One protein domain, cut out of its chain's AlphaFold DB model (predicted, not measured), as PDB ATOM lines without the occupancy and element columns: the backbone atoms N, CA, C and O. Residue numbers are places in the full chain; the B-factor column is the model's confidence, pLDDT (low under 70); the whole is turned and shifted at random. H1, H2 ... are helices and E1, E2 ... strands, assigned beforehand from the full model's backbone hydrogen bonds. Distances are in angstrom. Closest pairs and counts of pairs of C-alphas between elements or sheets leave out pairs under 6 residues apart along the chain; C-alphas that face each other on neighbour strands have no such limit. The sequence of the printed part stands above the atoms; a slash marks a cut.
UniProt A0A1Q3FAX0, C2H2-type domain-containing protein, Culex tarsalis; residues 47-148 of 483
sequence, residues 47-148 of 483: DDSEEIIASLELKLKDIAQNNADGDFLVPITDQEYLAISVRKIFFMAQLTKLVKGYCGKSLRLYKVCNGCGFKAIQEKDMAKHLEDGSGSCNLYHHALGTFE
ATOM      1  N   ASP A  47     246.515 191.316 136.116       61.81
ATOM      2  CA  ASP A  47     246.423 191.774 137.511       61.81
ATOM      3  C   ASP A  47     245.586 193.061 137.657       61.81
ATOM      4  O   ASP A  47     244.769 193.177 138.569       61.81
ATOM      5  N   ASP A  48     245.699 193.995 136.706       72.44
ATOM      6  CA  ASP A  48     244.925 195.247 136.703       72.44
ATOM      7  C   ASP A  48     243.433 194.991 136.406       72.44
ATOM      8  O   ASP A  48     242.558 195.781 136.761       72.44
ATOM      9  N   SER A  49     243.121 193.871 135.742       78.50
ATOM     10  CA  SER A  49     241.747 193.523 135.370       78.50
ATOM     11  C   SER A  49     240.917 193.111 136.586       78.50
ATOM     12  O   SER A  49     239.732 193.422 136.635       78.50
ATOM     13  N   GLU A  50     241.512 192.446 137.580       82.69
ATOM     14  CA  GLU A  50     240.788 192.024 138.786       82.69
ATOM     15  C   GLU A  50     240.376 193.219 139.658       82.69
ATOM     16  O   GLU A  50     239.244 193.260 140.140       82.69
ATOM     17  N   GLU A  51     241.238 194.232 139.792       88.06
ATOM     18  CA  GLU A  51     240.927 195.458 140.538       88.06
ATOM     19  C   GLU A  51     239.799 196.262 139.868       88.06
ATOM     20  O   GLU A  51     238.856 196.711 140.529       88.06
ATOM     21  N   ILE A  52     239.838 196.377 138.535       88.50
ATOM     22  CA  ILE A  52     238.781 197.034 137.752       88.50
ATOM     23  C   ILE A  52     237.444 196.296 137.918       88.50
ATOM     24  O   ILE A  52     236.404 196.933 138.100       88.50
ATOM     25  N   ILE A  53     237.452 194.957 137.896       91.06
ATOM     26  CA  ILE A  53     236.238 194.158 138.104       91.06
ATOM     27  C   ILE A  53     235.713 194.300 139.537       91.06
ATOM     28  O   ILE A  53     234.507 194.459 139.707       91.06
ATOM     29  N   ALA A  54     236.576 194.322 140.556       89.94
ATOM     30  CA  ALA A  54     236.161 194.530 141.945       89.94
ATOM     31  C   ALA A  54     235.495 195.907 142.157       89.94
ATOM     32  O   ALA A  54     234.481 196.023 142.850       89.94
ATOM     33  N   SER A  55     236.012 196.954 141.508       92.00
ATOM     34  CA  SER A  55     235.372 198.278 141.489       92.00
ATOM     35  C   SER A  55     233.988 198.232 140.823       92.00
ATOM     36  O   SER A  55     233.003 198.769 141.345       92.00
ATOM     37  N   LEU A  56     233.879 197.515 139.700       91.69
ATOM     38  CA  LEU A  56     232.620 197.338 138.982       91.69
ATOM     39  C   LEU A  56     231.588 196.531 139.792       91.69
ATOM     40  O   LEU A  56     230.399 196.846 139.748       91.69
ATOM     41  N   GLU A  57     232.024 195.538 140.569       92.50
ATOM     42  CA  GLU A  57     231.176 194.793 141.507       92.50
ATOM     43  C   GLU A  57     230.571 195.699 142.576       92.50
ATOM     44  O   GLU A  57     229.368 195.628 142.825       92.50
ATOM     45  N   LEU A  58     231.376 196.577 143.184       92.69
ATOM     46  CA  LEU A  58     230.893 197.538 144.178       92.69
ATOM     47  C   LEU A  58     229.843 198.479 143.577       92.69
ATOM     48  O   LEU A  58     228.778 198.669 144.167       92.69
ATOM     49  N   LYS A  59     230.106 199.002 142.374       93.12
ATOM     50  CA  LYS A  59     229.177 199.876 141.645       93.12
ATOM     51  C   LYS A  59     227.861 199.164 141.312       93.12
ATOM     52  O   LYS A  59     226.788 199.729 141.505       93.12
ATOM     53  N   LEU A  60     227.924 197.923 140.829       92.12
ATOM     54  CA  LEU A  60     226.731 197.132 140.507       92.12
ATOM     55  C   LEU A  60     225.952 196.724 141.756       92.12
ATOM     56  O   LEU A  60     224.726 196.695 141.711       92.12
ATOM     57  N   LYS A  61     226.643 196.430 142.860       91.19
ATOM     58  CA  LYS A  61     226.018 196.110 144.143       91.19
ATOM     59  C   LYS A  61     225.178 197.278 144.652       91.19
ATOM     60  O   LYS A  61     224.011 197.067 144.958       91.19
ATOM     61  N   ASP A  62     225.745 198.480 144.700       90.81
ATOM     62  CA  ASP A  62     225.027 199.675 145.159       90.81
ATOM     63  C   ASP A  62     223.788 199.951 144.288       90.81
ATOM     64  O   ASP A  62     222.674 200.110 144.782       90.81
ATOM     65  N   ILE A  63     223.943 199.884 142.964       89.81
ATOM     66  CA  ILE A  63     222.837 200.128 142.030       89.81
ATOM     67  C   ILE A  63     221.748 199.056 142.142       89.81
ATOM     68  O   ILE A  63     220.568 199.403 142.135       89.81
ATOM     69  N   ALA A  64     222.119 197.777 142.259       87.50
ATOM     70  CA  ALA A  64     221.163 196.678 142.377       87.50
ATOM     71  C   ALA A  64     220.426 196.688 143.725       87.50
ATOM     72  O   ALA A  64     219.246 196.352 143.764       87.50
ATOM     73  N   GLN A  65     221.088 197.107 144.808       86.62
ATOM     74  CA  GLN A  65     220.453 197.310 146.112       86.62
ATOM     75  C   GLN A  65     219.439 198.460 146.078       86.62
ATOM     76  O   GLN A  65     218.342 198.326 146.612       86.62
ATOM     77  N   ASN A  66     219.785 199.565 145.414       85.38
ATOM     78  CA  ASN A  66     218.938 200.757 145.348       85.38
ATOM     79  C   ASN A  66     217.819 200.662 144.292       85.38
ATOM     80  O   ASN A  66     216.860 201.426 144.350       85.38
ATOM     81  N   ASN A  67     217.919 199.735 143.332       82.62
ATOM     82  CA  ASN A  67     216.955 199.547 142.240       82.62
ATOM     83  C   ASN A  67     216.465 198.094 142.148       82.62
ATOM     84  O   ASN A  67     216.440 197.520 141.060       82.62
ATOM     85  N   ALA A  68     216.080 197.494 143.278       72.00
ATOM     86  CA  ALA A  68     215.655 196.092 143.325       72.00
ATOM     87  C   ALA A  68     214.475 195.779 142.376       72.00
ATOM     88  O   ALA A  68     214.469 194.734 141.728       72.00
ATOM     89  N   ASP A  69     213.528 196.712 142.224       71.19
ATOM     90  CA  ASP A  69     212.321 196.512 141.406       71.19
ATOM     91  C   ASP A  69     212.479 196.992 139.945       71.19
ATOM     92  O   ASP A  69     211.773 196.540 139.039       71.19
ATOM     93  N   GLY A  70     213.436 197.887 139.678       79.81
ATOM     94  CA  GLY A  70     213.615 198.557 138.385       79.81
ATOM     95  C   GLY A  70     214.588 197.852 137.440       79.81
ATOM     96  O   GLY A  70     215.449 197.079 137.858       79.81
ATOM     97  N   ASP A  71     214.448 198.076 136.132       85.94
ATOM     98  CA  ASP A  71     215.515 197.750 135.182       85.94
ATOM     99  C   ASP A  71     216.544 198.874 135.193       85.94
ATOM    100  O   ASP A  71     216.191 200.052 135.121       85.94
ATOM    101  N   PHE A  72     217.823 198.518 135.257       89.44
ATOM    102  CA  PHE A  72     218.903 199.491 135.244       89.44
ATOM    103  C   PHE A  72     219.845 199.243 134.074       89.44
ATOM    104  O   PHE A  72     219.996 198.125 133.580       89.44
ATOM    105  N   LEU A  73     220.490 200.319 133.631       91.19
ATOM    106  CA  LEU A  73     221.500 200.309 132.585       91.19
ATOM    107  C   LEU A  73     222.674 201.167 133.048       91.19
ATOM    108  O   LEU A  73     222.554 202.384 133.163       91.19
ATOM    109  N   VAL A  74     223.800 200.522 133.330       93.00
ATOM    110  CA  VAL A  74     225.008 201.161 133.846       93.00
ATOM    111  C   VAL A  74     226.002 201.330 132.707       93.00
ATOM    112  O   VAL A  74     226.487 200.320 132.192       93.00
ATOM    113  N   PRO A  75     226.343 202.565 132.307       92.44
ATOM    114  CA  PRO A  75     227.417 202.780 131.352       92.44
ATOM    115  C   PRO A  75     228.742 202.305 131.957       92.44
ATOM    116  O   PRO A  75     229.027 202.549 133.138       92.44
ATOM    117  N   ILE A  76     229.534 201.626 131.132       94.38
ATOM    118  CA  ILE A  76     230.881 201.179 131.477       94.38
ATOM    119  C   ILE A  76     231.902 201.866 130.575       94.38
ATOM    120  O   ILE A  76     231.637 202.187 129.416       94.38
ATOM    121  N   THR A  77     233.075 202.104 131.133       90.94
ATOM    122  CA  THR A  77     234.238 202.661 130.453       90.94
ATOM    123  C   THR A  77     234.867 201.631 129.518       90.94
ATOM    124  O   THR A  77     234.685 200.420 129.673       90.94
ATOM    125  N   ASP A  78     235.677 202.098 128.565       86.94
ATOM    126  CA  ASP A  78     236.421 201.203 127.674       86.94
ATOM    127  C   ASP A  78     237.407 200.308 128.444       86.94
ATOM    128  O   ASP A  78     237.632 199.165 128.056       86.94
ATOM    129  N   GLN A  79     237.947 200.785 129.573       87.38
ATOM    130  CA  GLN A  79     238.811 199.986 130.451       87.38
ATOM    131  C   GLN A  79     238.042 198.855 131.141       87.38
ATOM    132  O   GLN A  79     238.491 197.712 131.107       87.38
ATOM    133  N   GLU A  80     236.864 199.142 131.703       90.19
ATOM    134  CA  GLU A  80     235.980 198.121 132.284       90.19
ATOM    135  C   GLU A  80     235.534 197.109 131.217       90.19
ATOM    136  O   GLU A  80     235.554 195.902 131.450       90.19
ATOM    137  N   TYR A  81     235.197 197.576 130.011       89.94
ATOM    138  CA  TYR A  81     234.849 196.704 128.891       89.94
ATOM    139  C   TYR A  81     236.003 195.773 128.493       89.94
ATOM    140  O   TYR A  81     235.786 194.575 128.277       89.94
ATOM    141  N   LEU A  82     237.226 196.303 128.391       86.56
ATOM    142  CA  LEU A  82     238.412 195.510 128.078       86.56
ATOM    143  C   LEU A  82     238.693 194.482 129.178       86.56
ATOM    144  O   LEU A  82     238.870 193.312 128.847       86.56
ATOM    145  N   ALA A  83     238.632 194.875 130.455       86.25
ATOM    146  CA  ALA A  83     238.819 193.976 131.598       86.25
ATOM    147  C   ALA A  83     237.802 192.820 131.591       86.25
ATOM    148  O   ALA A  83     238.178 191.651 131.703       86.25
ATOM    149  N   ILE A  84     236.519 193.119 131.343       87.88
ATOM    150  CA  ILE A  84     235.489 192.085 131.156       87.88
ATOM    151  C   ILE A  84     235.865 191.185 129.974       87.88
ATOM    152  O   ILE A  84     235.732 189.969 130.065       87.88
ATOM    153  N   SER A  85     236.346 191.752 128.867       84.50
ATOM    154  CA  SER A  85     236.632 191.007 127.638       84.50
ATOM    155  C   SER A  85     237.789 190.009 127.768       84.50
ATOM    156  O   SER A  85     237.733 188.975 127.099       84.50
ATOM    157  N   VAL A  86     238.771 190.242 128.656       82.06
ATOM    158  CA  VAL A  86     239.898 189.313 128.906       82.06
ATOM    159  C   VAL A  86     239.392 187.924 129.313       82.06
ATOM    160  O   VAL A  86     239.827 186.911 128.766       82.06
ATOM    161  N   ARG A  87     238.417 187.860 130.232       77.06
ATOM    162  CA  ARG A  87     237.765 186.610 130.672       77.06
ATOM    163  C   ARG A  87     236.248 186.750 130.689       77.06
ATOM    164  O   ARG A  87     235.591 186.489 131.695       77.06
ATOM    165  N   LYS A  88     235.684 187.101 129.529       81.62
ATOM    166  CA  LYS A  88     234.261 187.446 129.359       81.62
ATOM    167  C   LYS A  88     233.296 186.476 130.021       81.62
ATOM    168  O   LYS A  88     232.378 186.909 130.705       81.62
ATOM    169  N   ILE A  89     233.491 185.173 129.828       74.75
ATOM    170  CA  ILE A  89     232.591 184.153 130.384       74.75
ATOM    171  C   ILE A  89     232.642 184.159 131.915       74.75
ATOM    172  O   ILE A  89     231.600 184.115 132.562       74.75
ATOM    173  N   PHE A  90     233.846 184.229 132.484       81.56
ATOM    174  CA  PHE A  90     234.062 184.166 133.924       81.56
ATOM    175  C   PHE A  90     233.525 185.420 134.622       81.56
ATOM    176  O   PHE A  90     232.655 185.307 135.485       81.56
ATOM    177  N   PHE A  91     233.952 186.609 134.187       86.19
ATOM    178  CA  PHE A  91     233.539 187.861 134.821       86.19
ATOM    179  C   PHE A  91     232.052 188.153 134.614       86.19
ATOM    180  O   PHE A  91     231.372 188.519 135.567       86.19
ATOM    181  N   MET A  92     231.485 187.908 133.426       89.62
ATOM    182  CA  MET A  92     230.036 188.081 133.249       89.62
ATOM    183  C   MET A  92     229.230 187.125 134.129       89.62
ATOM    184  O   MET A  92     228.198 187.536 134.653       89.62
ATOM    185  N   ALA A  93     229.677 185.880 134.325       82.12
ATOM    186  CA  ALA A  93     229.004 184.944 135.224       82.12
ATOM    187  C   ALA A  93     229.068 185.416 136.686       82.12
ATOM    188  O   ALA A  93     228.055 185.382 137.382       82.12
ATOM    189  N   GLN A  94     230.229 185.906 137.126       86.88
ATOM    190  CA  GLN A  94     230.439 186.460 138.464       86.88
ATOM    191  C   GLN A  94     229.551 187.689 138.723       86.88
ATOM    192  O   GLN A  94     228.764 187.686 139.671       86.88
ATOM    193  N   LEU A  95     229.589 188.688 137.834       89.88
ATOM    194  CA  LEU A  95     228.768 189.901 137.936       89.88
ATOM    195  C   LEU A  95     227.267 189.591 137.850       89.88
ATOM    196  O   LEU A  95     226.464 190.170 138.577       89.88
ATOM    197  N   THR A  96     226.872 188.639 136.997       88.69
ATOM    198  CA  THR A  96     225.474 188.190 136.908       88.69
ATOM    199  C   THR A  96     225.025 187.533 138.206       88.69
ATOM    200  O   THR A  96     223.927 187.818 138.675       88.69
ATOM    201  N   LYS A  97     225.863 186.680 138.812       86.88
ATOM    202  CA  LYS A  97     225.557 186.039 140.096       86.88
ATOM    203  C   LYS A  97     225.370 187.075 141.205       86.88
ATOM    204  O   LYS A  97     224.426 186.959 141.982       86.88
ATOM    205  N   LEU A  98     226.231 188.093 141.245       89.06
ATOM    206  CA  LEU A  98     226.123 189.209 142.184       89.06
ATOM    207  C   LEU A  98     224.776 189.934 142.032       89.06
ATOM    208  O   LEU A  98     224.033 190.047 143.002       89.06
ATOM    209  N   VAL A  99     224.440 190.389 140.821       88.19
ATOM    210  CA  VAL A  99     223.213 191.162 140.553       88.19
ATOM    211  C   VAL A  99     221.947 190.329 140.787       88.19
ATOM    212  O   VAL A  99     221.004 190.830 141.411       88.19
ATOM    213  N   LYS A 100     221.948 189.046 140.390       86.06
ATOM    214  CA  LYS A 100     220.854 188.106 140.693       86.06
ATOM    215  C   LYS A 100     220.585 188.008 142.193       86.06
ATOM    216  O   LYS A 100     219.426 187.955 142.584       86.06
ATOM    217  N   GLY A 101     221.626 188.037 143.026       83.81
ATOM    218  CA  GLY A 101     221.490 187.977 144.483       83.81
ATOM    219  C   GLY A 101     220.751 189.164 145.115       83.81
ATOM    220  O   GLY A 101     220.210 189.006 146.204       83.81
ATOM    221  N   TYR A 102     220.701 190.328 144.453       85.75
ATOM    222  CA  TYR A 102     220.035 191.527 144.985       85.75
ATOM    223  C   TYR A 102     218.658 191.788 144.378       85.75
ATOM    224  O   TYR A 102     217.747 192.179 145.100       85.75
ATOM    225  N   CYS A 103     218.502 191.588 143.068       82.62
ATOM    226  CA  CYS A 103     217.280 191.970 142.348       82.62
ATOM    227  C   CYS A 103     216.643 190.823 141.548       82.62
ATOM    228  O   CYS A 103     215.686 191.045 140.817       82.62
ATOM    229  N   GLY A 104     217.187 189.599 141.613       81.06
ATOM    230  CA  GLY A 104     216.681 188.438 140.866       81.06
ATOM    231  C   GLY A 104     216.864 188.509 139.342       81.06
ATOM    232  O   GLY A 104     216.551 187.549 138.642       81.06
ATOM    233  N   LYS A 105     217.397 189.614 138.806       84.88
ATOM    234  CA  LYS A 105     217.556 189.837 137.364       84.88
ATOM    235  C   LYS A 105     218.928 189.403 136.860       84.88
ATOM    236  O   LYS A 105     219.934 189.468 137.568       84.88
ATOM    237  N   SER A 106     218.973 188.997 135.595       88.00
ATOM    238  CA  SER A 106     220.217 188.652 134.907       88.00
ATOM    239  C   SER A 106     220.893 189.898 134.349       88.00
ATOM    240  O   SER A 106     220.231 190.874 133.998       88.00
ATOM    241  N   LEU A 107     222.220 189.857 134.226       91.00
ATOM    242  CA  LEU A 107     223.013 190.963 133.699       91.00
ATOM    243  C   LEU A 107     223.491 190.654 132.280       91.00
ATOM    244  O   LEU A 107     223.929 189.542 131.977       91.00
ATOM    245  N   ARG A 108     223.432 191.643 131.387       92.06
ATOM    246  CA  ARG A 108     223.941 191.517 130.018       92.06
ATOM    247  C   ARG A 108     224.679 192.770 129.582       92.06
ATOM    248  O   ARG A 108     224.365 193.880 129.998       92.06
ATOM    249  N   LEU A 109     225.665 192.564 128.718       93.25
ATOM    250  CA  LEU A 109     226.422 193.631 128.086       93.25
ATOM    251  C   LEU A 109     225.701 194.113 126.823       93.25
ATOM    252  O   LEU A 109     225.445 193.324 125.911       93.25
ATOM    253  N   TYR A 110     225.401 195.404 126.787       93.12
ATOM    254  CA  TYR A 110     224.753 196.112 125.694       93.12
ATOM    255  C   TYR A 110     225.715 197.104 125.043       93.12
ATOM    256  O   TYR A 110     226.607 197.661 125.683       93.12
ATOM    257  N   LYS A 111     225.476 197.356 123.760       93.19
ATOM    258  CA  LYS A 111     225.936 198.526 123.019       93.19
ATOM    259  C   LYS A 111     224.762 199.495 122.959       93.19
ATOM    260  O   LYS A 111     223.668 199.090 122.565       93.19
ATOM    261  N   VAL A 112     224.971 200.739 123.363       93.75
ATOM    262  CA  VAL A 112     223.913 201.745 123.493       93.75
ATOM    263  C   VAL A 112     224.260 202.940 122.618       93.75
ATOM    264  O   VAL A 112     225.311 203.549 122.796       93.75
ATOM    265  N   CYS A 113     223.396 203.264 121.658       93.56
ATOM    266  CA  CYS A 113     223.577 204.411 120.777       93.56
ATOM    267  C   CYS A 113     223.500 205.717 121.580       93.56
ATOM    268  O   CYS A 113     222.534 205.944 122.310       93.56
ATOM    269  N   ASN A 114     224.479 206.603 121.388       88.94
ATOM    270  CA  ASN A 114     224.539 207.891 122.080       88.94
ATOM    271  C   ASN A 114     223.450 208.865 121.602       88.94
ATOM    272  O   ASN A 114     223.042 209.736 122.360       88.94
ATOM    273  N   GLY A 115     223.000 208.732 120.349       86.88
ATOM    274  CA  GLY A 115     222.056 209.668 119.735       86.88
ATOM    275  C   GLY A 115     220.594 209.408 120.097       86.88
ATOM    276  O   GLY A 115     219.842 210.350 120.319       86.88
ATOM    277  N   CYS A 116     220.182 208.140 120.162       89.50
ATOM    278  CA  CYS A 116     218.769 207.767 120.316       89.50
ATOM    279  C   CYS A 116     218.502 206.754 121.440       89.50
ATOM    280  O   CYS A 116     217.357 206.365 121.653       89.50
ATOM    281  N   GLY A 117     219.539 206.278 122.139       89.12
ATOM    282  CA  GLY A 117     219.395 205.287 123.209       89.12
ATOM    283  C   GLY A 117     219.073 203.865 122.737       89.12
ATOM    284  O   GLY A 117     218.804 203.004 123.576       89.12
ATOM    285  N   PHE A 118     219.115 203.591 121.427       91.19
ATOM    286  CA  PHE A 118     218.944 202.241 120.884       91.19
ATOM    287  C   PHE A 118     219.946 201.266 121.513       91.19
ATOM    288  O   PHE A 118     221.139 201.564 121.600       91.19
ATOM    289  N   LYS A 119     219.467 200.095 121.947       92.56
ATOM    290  CA  LYS A 119     220.268 199.080 122.643       92.56
ATOM    291  C   LYS A 119     220.383 197.833 121.778       92.56
ATOM    292  O   LYS A 119     219.373 197.261 121.381       92.56
ATOM    293  N   ALA A 120     221.604 197.366 121.563       91.44
ATOM    294  CA  ALA A 120     221.878 196.126 120.852       91.44
ATOM    295  C   ALA A 120     222.835 195.244 121.645       91.44
ATOM    296  O   ALA A 120     223.730 195.726 122.334       91.44
ATOM    297  N   ILE A 121     222.671 193.931 121.518       88.00
ATOM    298  CA  ILE A 121     223.612 192.960 122.092       88.00
ATOM    299  C   ILE A 121     224.679 192.607 121.052       88.00
ATOM    300  O   ILE A 121     225.857 192.476 121.381       88.00
ATOM    301  N   GLN A 122     224.269 192.449 119.789       86.56
ATOM    302  CA  GLN A 122     225.168 192.076 118.704       86.56
ATOM    303  C   GLN A 122     225.677 193.306 117.958       86.56
ATOM    304  O   GLN A 122     224.991 194.317 117.817       86.56
ATOM    305  N   GLU A 123     226.896 193.192 117.436       84.75
ATOM    306  CA  GLU A 123     227.513 194.242 116.627       84.75
ATOM    307  C   GLU A 123     226.757 194.510 115.340       84.75
ATOM    308  O   GLU A 123     226.556 195.663 114.997       84.75
ATOM    309  N   LYS A 124     226.283 193.450 114.679       87.44
ATOM    310  CA  LYS A 124     225.527 193.554 113.429       87.44
ATOM    311  C   LYS A 124     224.258 194.402 113.583       87.44
ATOM    312  O   LYS A 124     223.929 195.166 112.686       87.44
ATOM    313  N   ASP A 125     223.582 194.295 114.729       88.00
ATOM    314  CA  ASP A 125     222.329 195.004 114.988       88.00
ATOM    315  C   ASP A 125     222.607 196.488 115.267       88.00
ATOM    316  O   ASP A 125     221.880 197.354 114.791       88.00
ATOM    317  N   MET A 126     223.701 196.789 115.982       90.00
ATOM    318  CA  MET A 126     224.161 198.169 116.164       90.00
ATOM    319  C   MET A 126     224.670 198.769 114.850       90.00
ATOM    320  O   MET A 126     224.331 199.899 114.538       90.00
ATOM    321  N   ALA A 127     225.437 198.022 114.055       86.94
ATOM    322  CA  ALA A 127     225.941 198.480 112.763       86.94
ATOM    323  C   ALA A 127     224.789 198.825 111.817       86.94
ATOM    324  O   ALA A 127     224.749 199.931 111.293       86.94
ATOM    325  N   LYS A 128     223.796 197.936 111.703       89.44
ATOM    326  CA  LYS A 128     222.577 198.207 110.941       89.44
ATOM    327  C   LYS A 128     221.855 199.456 111.451       89.44
ATOM    328  O   LYS A 128     221.435 200.283 110.659       89.44
ATOM    329  N   HIS A 129     221.747 199.627 112.768       90.19
ATOM    330  CA  HIS A 129     221.148 200.830 113.340       90.19
ATOM    331  C   HIS A 129     221.914 202.118 112.988       90.19
ATOM    332  O   HIS A 129     221.286 203.140 112.735       90.19
ATOM    333  N   LEU A 130     223.248 202.082 112.965       88.00
ATOM    334  CA  LEU A 130     224.074 203.230 112.571       88.00
ATOM    335  C   LEU A 130     224.022 203.486 111.053       88.00
ATOM    336  O   LEU A 130     224.151 204.628 110.629       88.00
ATOM    337  N   GLU A 131     223.825 202.443 110.241       87.19
ATOM    338  CA  GLU A 131     223.635 202.542 108.785       87.19
ATOM    339  C   GLU A 131     222.246 203.095 108.417       87.19
ATOM    340  O   GLU A 131     222.138 203.938 107.528       87.19
ATOM    341  N   ASP A 132     221.197 202.651 109.118       83.31
ATOM    342  CA  ASP A 132     219.795 203.029 108.881       83.31
ATOM    343  C   ASP A 132     219.374 204.304 109.649       83.31
ATOM    344  O   ASP A 132     218.290 204.851 109.431       83.31
ATOM    345  N   GLY A 133     220.191 204.756 110.602       72.56
ATOM    346  CA  GLY A 133     219.854 205.828 111.534       72.56
ATOM    347  C   GLY A 133     219.796 207.212 110.884       72.56
ATOM    348  O   GLY A 133     220.584 207.554 110.002       72.56
ATOM    349  N   SER A 134     218.898 208.075 111.374       61.72
ATOM    350  CA  SER A 134     218.991 209.517 111.114       61.72
ATOM    351  C   SER A 134     220.369 210.008 111.571       61.72
ATOM    352  O   SER A 134     220.811 209.596 112.641       61.72
ATOM    353  N   GLY A 135     221.036 210.886 110.809       66.56
ATOM    354  CA  GLY A 135     222.462 211.262 110.961       66.56
ATOM    355  C   GLY A 135     222.955 211.784 112.329       66.56
ATOM    356  O   GLY A 135     224.103 212.206 112.445       66.56
ATOM    357  N   SER A 136     222.119 211.758 113.367       75.06
ATOM    358  CA  SER A 136     222.450 211.877 114.790       75.06
ATOM    359  C   SER A 136     222.984 210.581 115.434       75.06
ATOM    360  O   SER A 136     223.523 210.630 116.538       75.06
ATOM    361  N   CYS A 137     222.837 209.418 114.792       85.31
ATOM    362  CA  CYS A 137     223.209 208.109 115.340       85.31
ATOM    363  C   CYS A 137     224.547 207.618 114.773       85.31
ATOM    364  O   CYS A 137     224.570 206.755 113.906       85.31
ATOM    365  N   ASN A 138     225.665 208.149 115.283       83.31
ATOM    366  CA  ASN A 138     227.001 207.855 114.728       83.31
ATOM    367  C   ASN A 138     227.962 207.175 115.718       83.31
ATOM    368  O   ASN A 138     229.049 206.757 115.335       83.31
ATOM    369  N   LEU A 139     227.593 207.098 117.000       87.31
ATOM    370  CA  LEU A 139     228.441 206.573 118.072       87.31
ATOM    371  C   LEU A 139     227.613 205.757 119.066       87.31
ATOM    372  O   LEU A 139     226.427 206.026 119.279       87.31
ATOM    373  N   TYR A 140     228.263 204.792 119.711       91.19
ATOM    374  CA  TYR A 140     227.697 204.014 120.807       91.19
ATOM    375  C   TYR A 140     228.701 203.879 121.955       91.19
ATOM    376  O   TYR A 140     229.907 204.008 121.751       91.19
ATOM    377  N   HIS A 141     228.198 203.593 123.153       91.81
ATOM    378  CA  HIS A 141     228.994 203.202 124.317       91.81
ATOM    379  C   HIS A 141     228.585 201.807 124.806       91.81
ATOM    380  O   HIS A 141     227.551 201.266 124.404       91.81
ATOM    381  N   HIS A 142     229.408 201.208 125.664       94.00
ATOM    382  CA  HIS A 142     229.100 199.929 126.296       94.00
ATOM    383  C   HIS A 142     228.379 200.155 127.626       94.00
ATOM    384  O   HIS A 142     228.700 201.077 128.375       94.00
ATOM    385  N   ALA A 143     227.409 199.300 127.935       94.38
ATOM    386  CA  ALA A 143     226.681 199.361 129.193       94.38
ATOM    387  C   ALA A 143     226.303 197.966 129.693       94.38
ATOM    388  O   ALA A 143     226.025 197.065 128.903       94.38
ATOM    389  N   LEU A 144     226.248 197.789 131.008       94.31
ATOM    390  CA  LEU A 144     225.693 196.605 131.653       94.31
ATOM    391  C   LEU A 144     224.247 196.884 132.037       94.31
ATOM    392  O   LEU A 144     223.971 197.820 132.778       94.31
ATOM    393  N   GLY A 145     223.323 196.087 131.517       91.62
ATOM    394  CA  GLY A 145     221.899 196.242 131.791       91.62
ATOM    395  C   GLY A 145     221.299 194.989 132.392       91.62
ATOM    396  O   GLY A 145     221.690 193.875 132.019       91.62
ATOM    397  N   THR A 146     220.339 195.168 133.295       90.50
ATOM    398  CA  THR A 146     219.499 194.057 133.733       90.50
ATOM    399  C   THR A 146     218.526 193.659 132.635       90.50
ATOM    400  O   THR A 146     218.142 194.454 131.774       90.50
ATOM    401  N   PHE A 147     218.176 192.382 132.622       85.88
ATOM    402  CA  PHE A 147     217.088 191.864 131.818       85.88
ATOM    403  C   PHE A 147     216.408 190.730 132.572       85.88
ATOM    404  O   PHE A 147     217.049 189.977 133.314       85.88
ATOM    405  N   GLU A 148     215.106 190.601 132.356       76.56
ATOM    406  CA  GLU A 148     214.360 189.449 132.830       76.56
ATOM    407  C   GLU A 148     214.701 188.255 131.934       76.56
ATOM    408  O   GLU A 148     214.410 188.222 130.731       76.56
TER     409      GLU A 148
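Overview. This is residues 47 to 148 of the 483 residues of the protein "C2H2-type domain-containing protein" of Culex tarsalis (UniProt A0A1Q3FAX0). A strongly twisted ribbon of E2 and E3, with short E1 beside E3, runs between a group of three helices and a small head of H4 with its loops. H1 and H3 lie side by side in the group, and H2 crosses beside residues 49 to 56 of H1. The printed part has 102 residues, with four named helices and three named strands in the order H1 E1 H2 H3 E2 H4 E3; the sheet E1 E3 E2 is antiparallel and the class mixed. It is compact, with a radius of gyration of the C-alphas of 14.2 A, and flat, spanning 39 by 34 by 18 A.

Arrangement. Begin with H1, residues 47 to 66, which touches H3, residues 88 to 103, at a shallow tilt of 23 degrees, the same way; the closest C-alphas, Ala 64 and Tyr 102, are 5.9 A apart. H2, residues 78 to 86, touches H1; their closest C-alphas, Ser 49 and Ala 83, are 4.8 A apart. E1, residues 73 to 76, is antiparallel to E3, residues 140 to 147: look for N 74 and O 144 at 2.8 A. E2, residues 106 to 113, is antiparallel to E3, with N 110 and O 143 at 2.8 A. E1, H2, H3 and E2 form a split strand-helix-strand unit, two strands running the same way with E3 between them, and a right-handed crossover. H3 is on the sheet, over E2, at a height of 7.3 A. H4, residues 123 to 132, is on the sheet but apart from H1, H2 and H3. H2 and H4 have every O i to N i+4 pair within hydrogen-bond range; H1 has 15 of 16, H3 11 of 12.

Along the chain. Find C-alpha 47 at (246.423, 191.774, 137.511); from there H1 runs 30.0 A. H3 is 21.9 A long, E2 21.4 A and E3 19.5 A. E2 bends by 52 degrees at residue 109, and E3, by 59 degrees at residue 144, ends at C-alpha 147, (217.088, 191.864, 131.818).

Size, cuts and confidence. The C-alphas farthest apart, Asp 47 and Ser 134, are 42.0 A apart. The printed part has no cut, and no link is long. Residues 47 and 134 to 135 have pLDDT under 70.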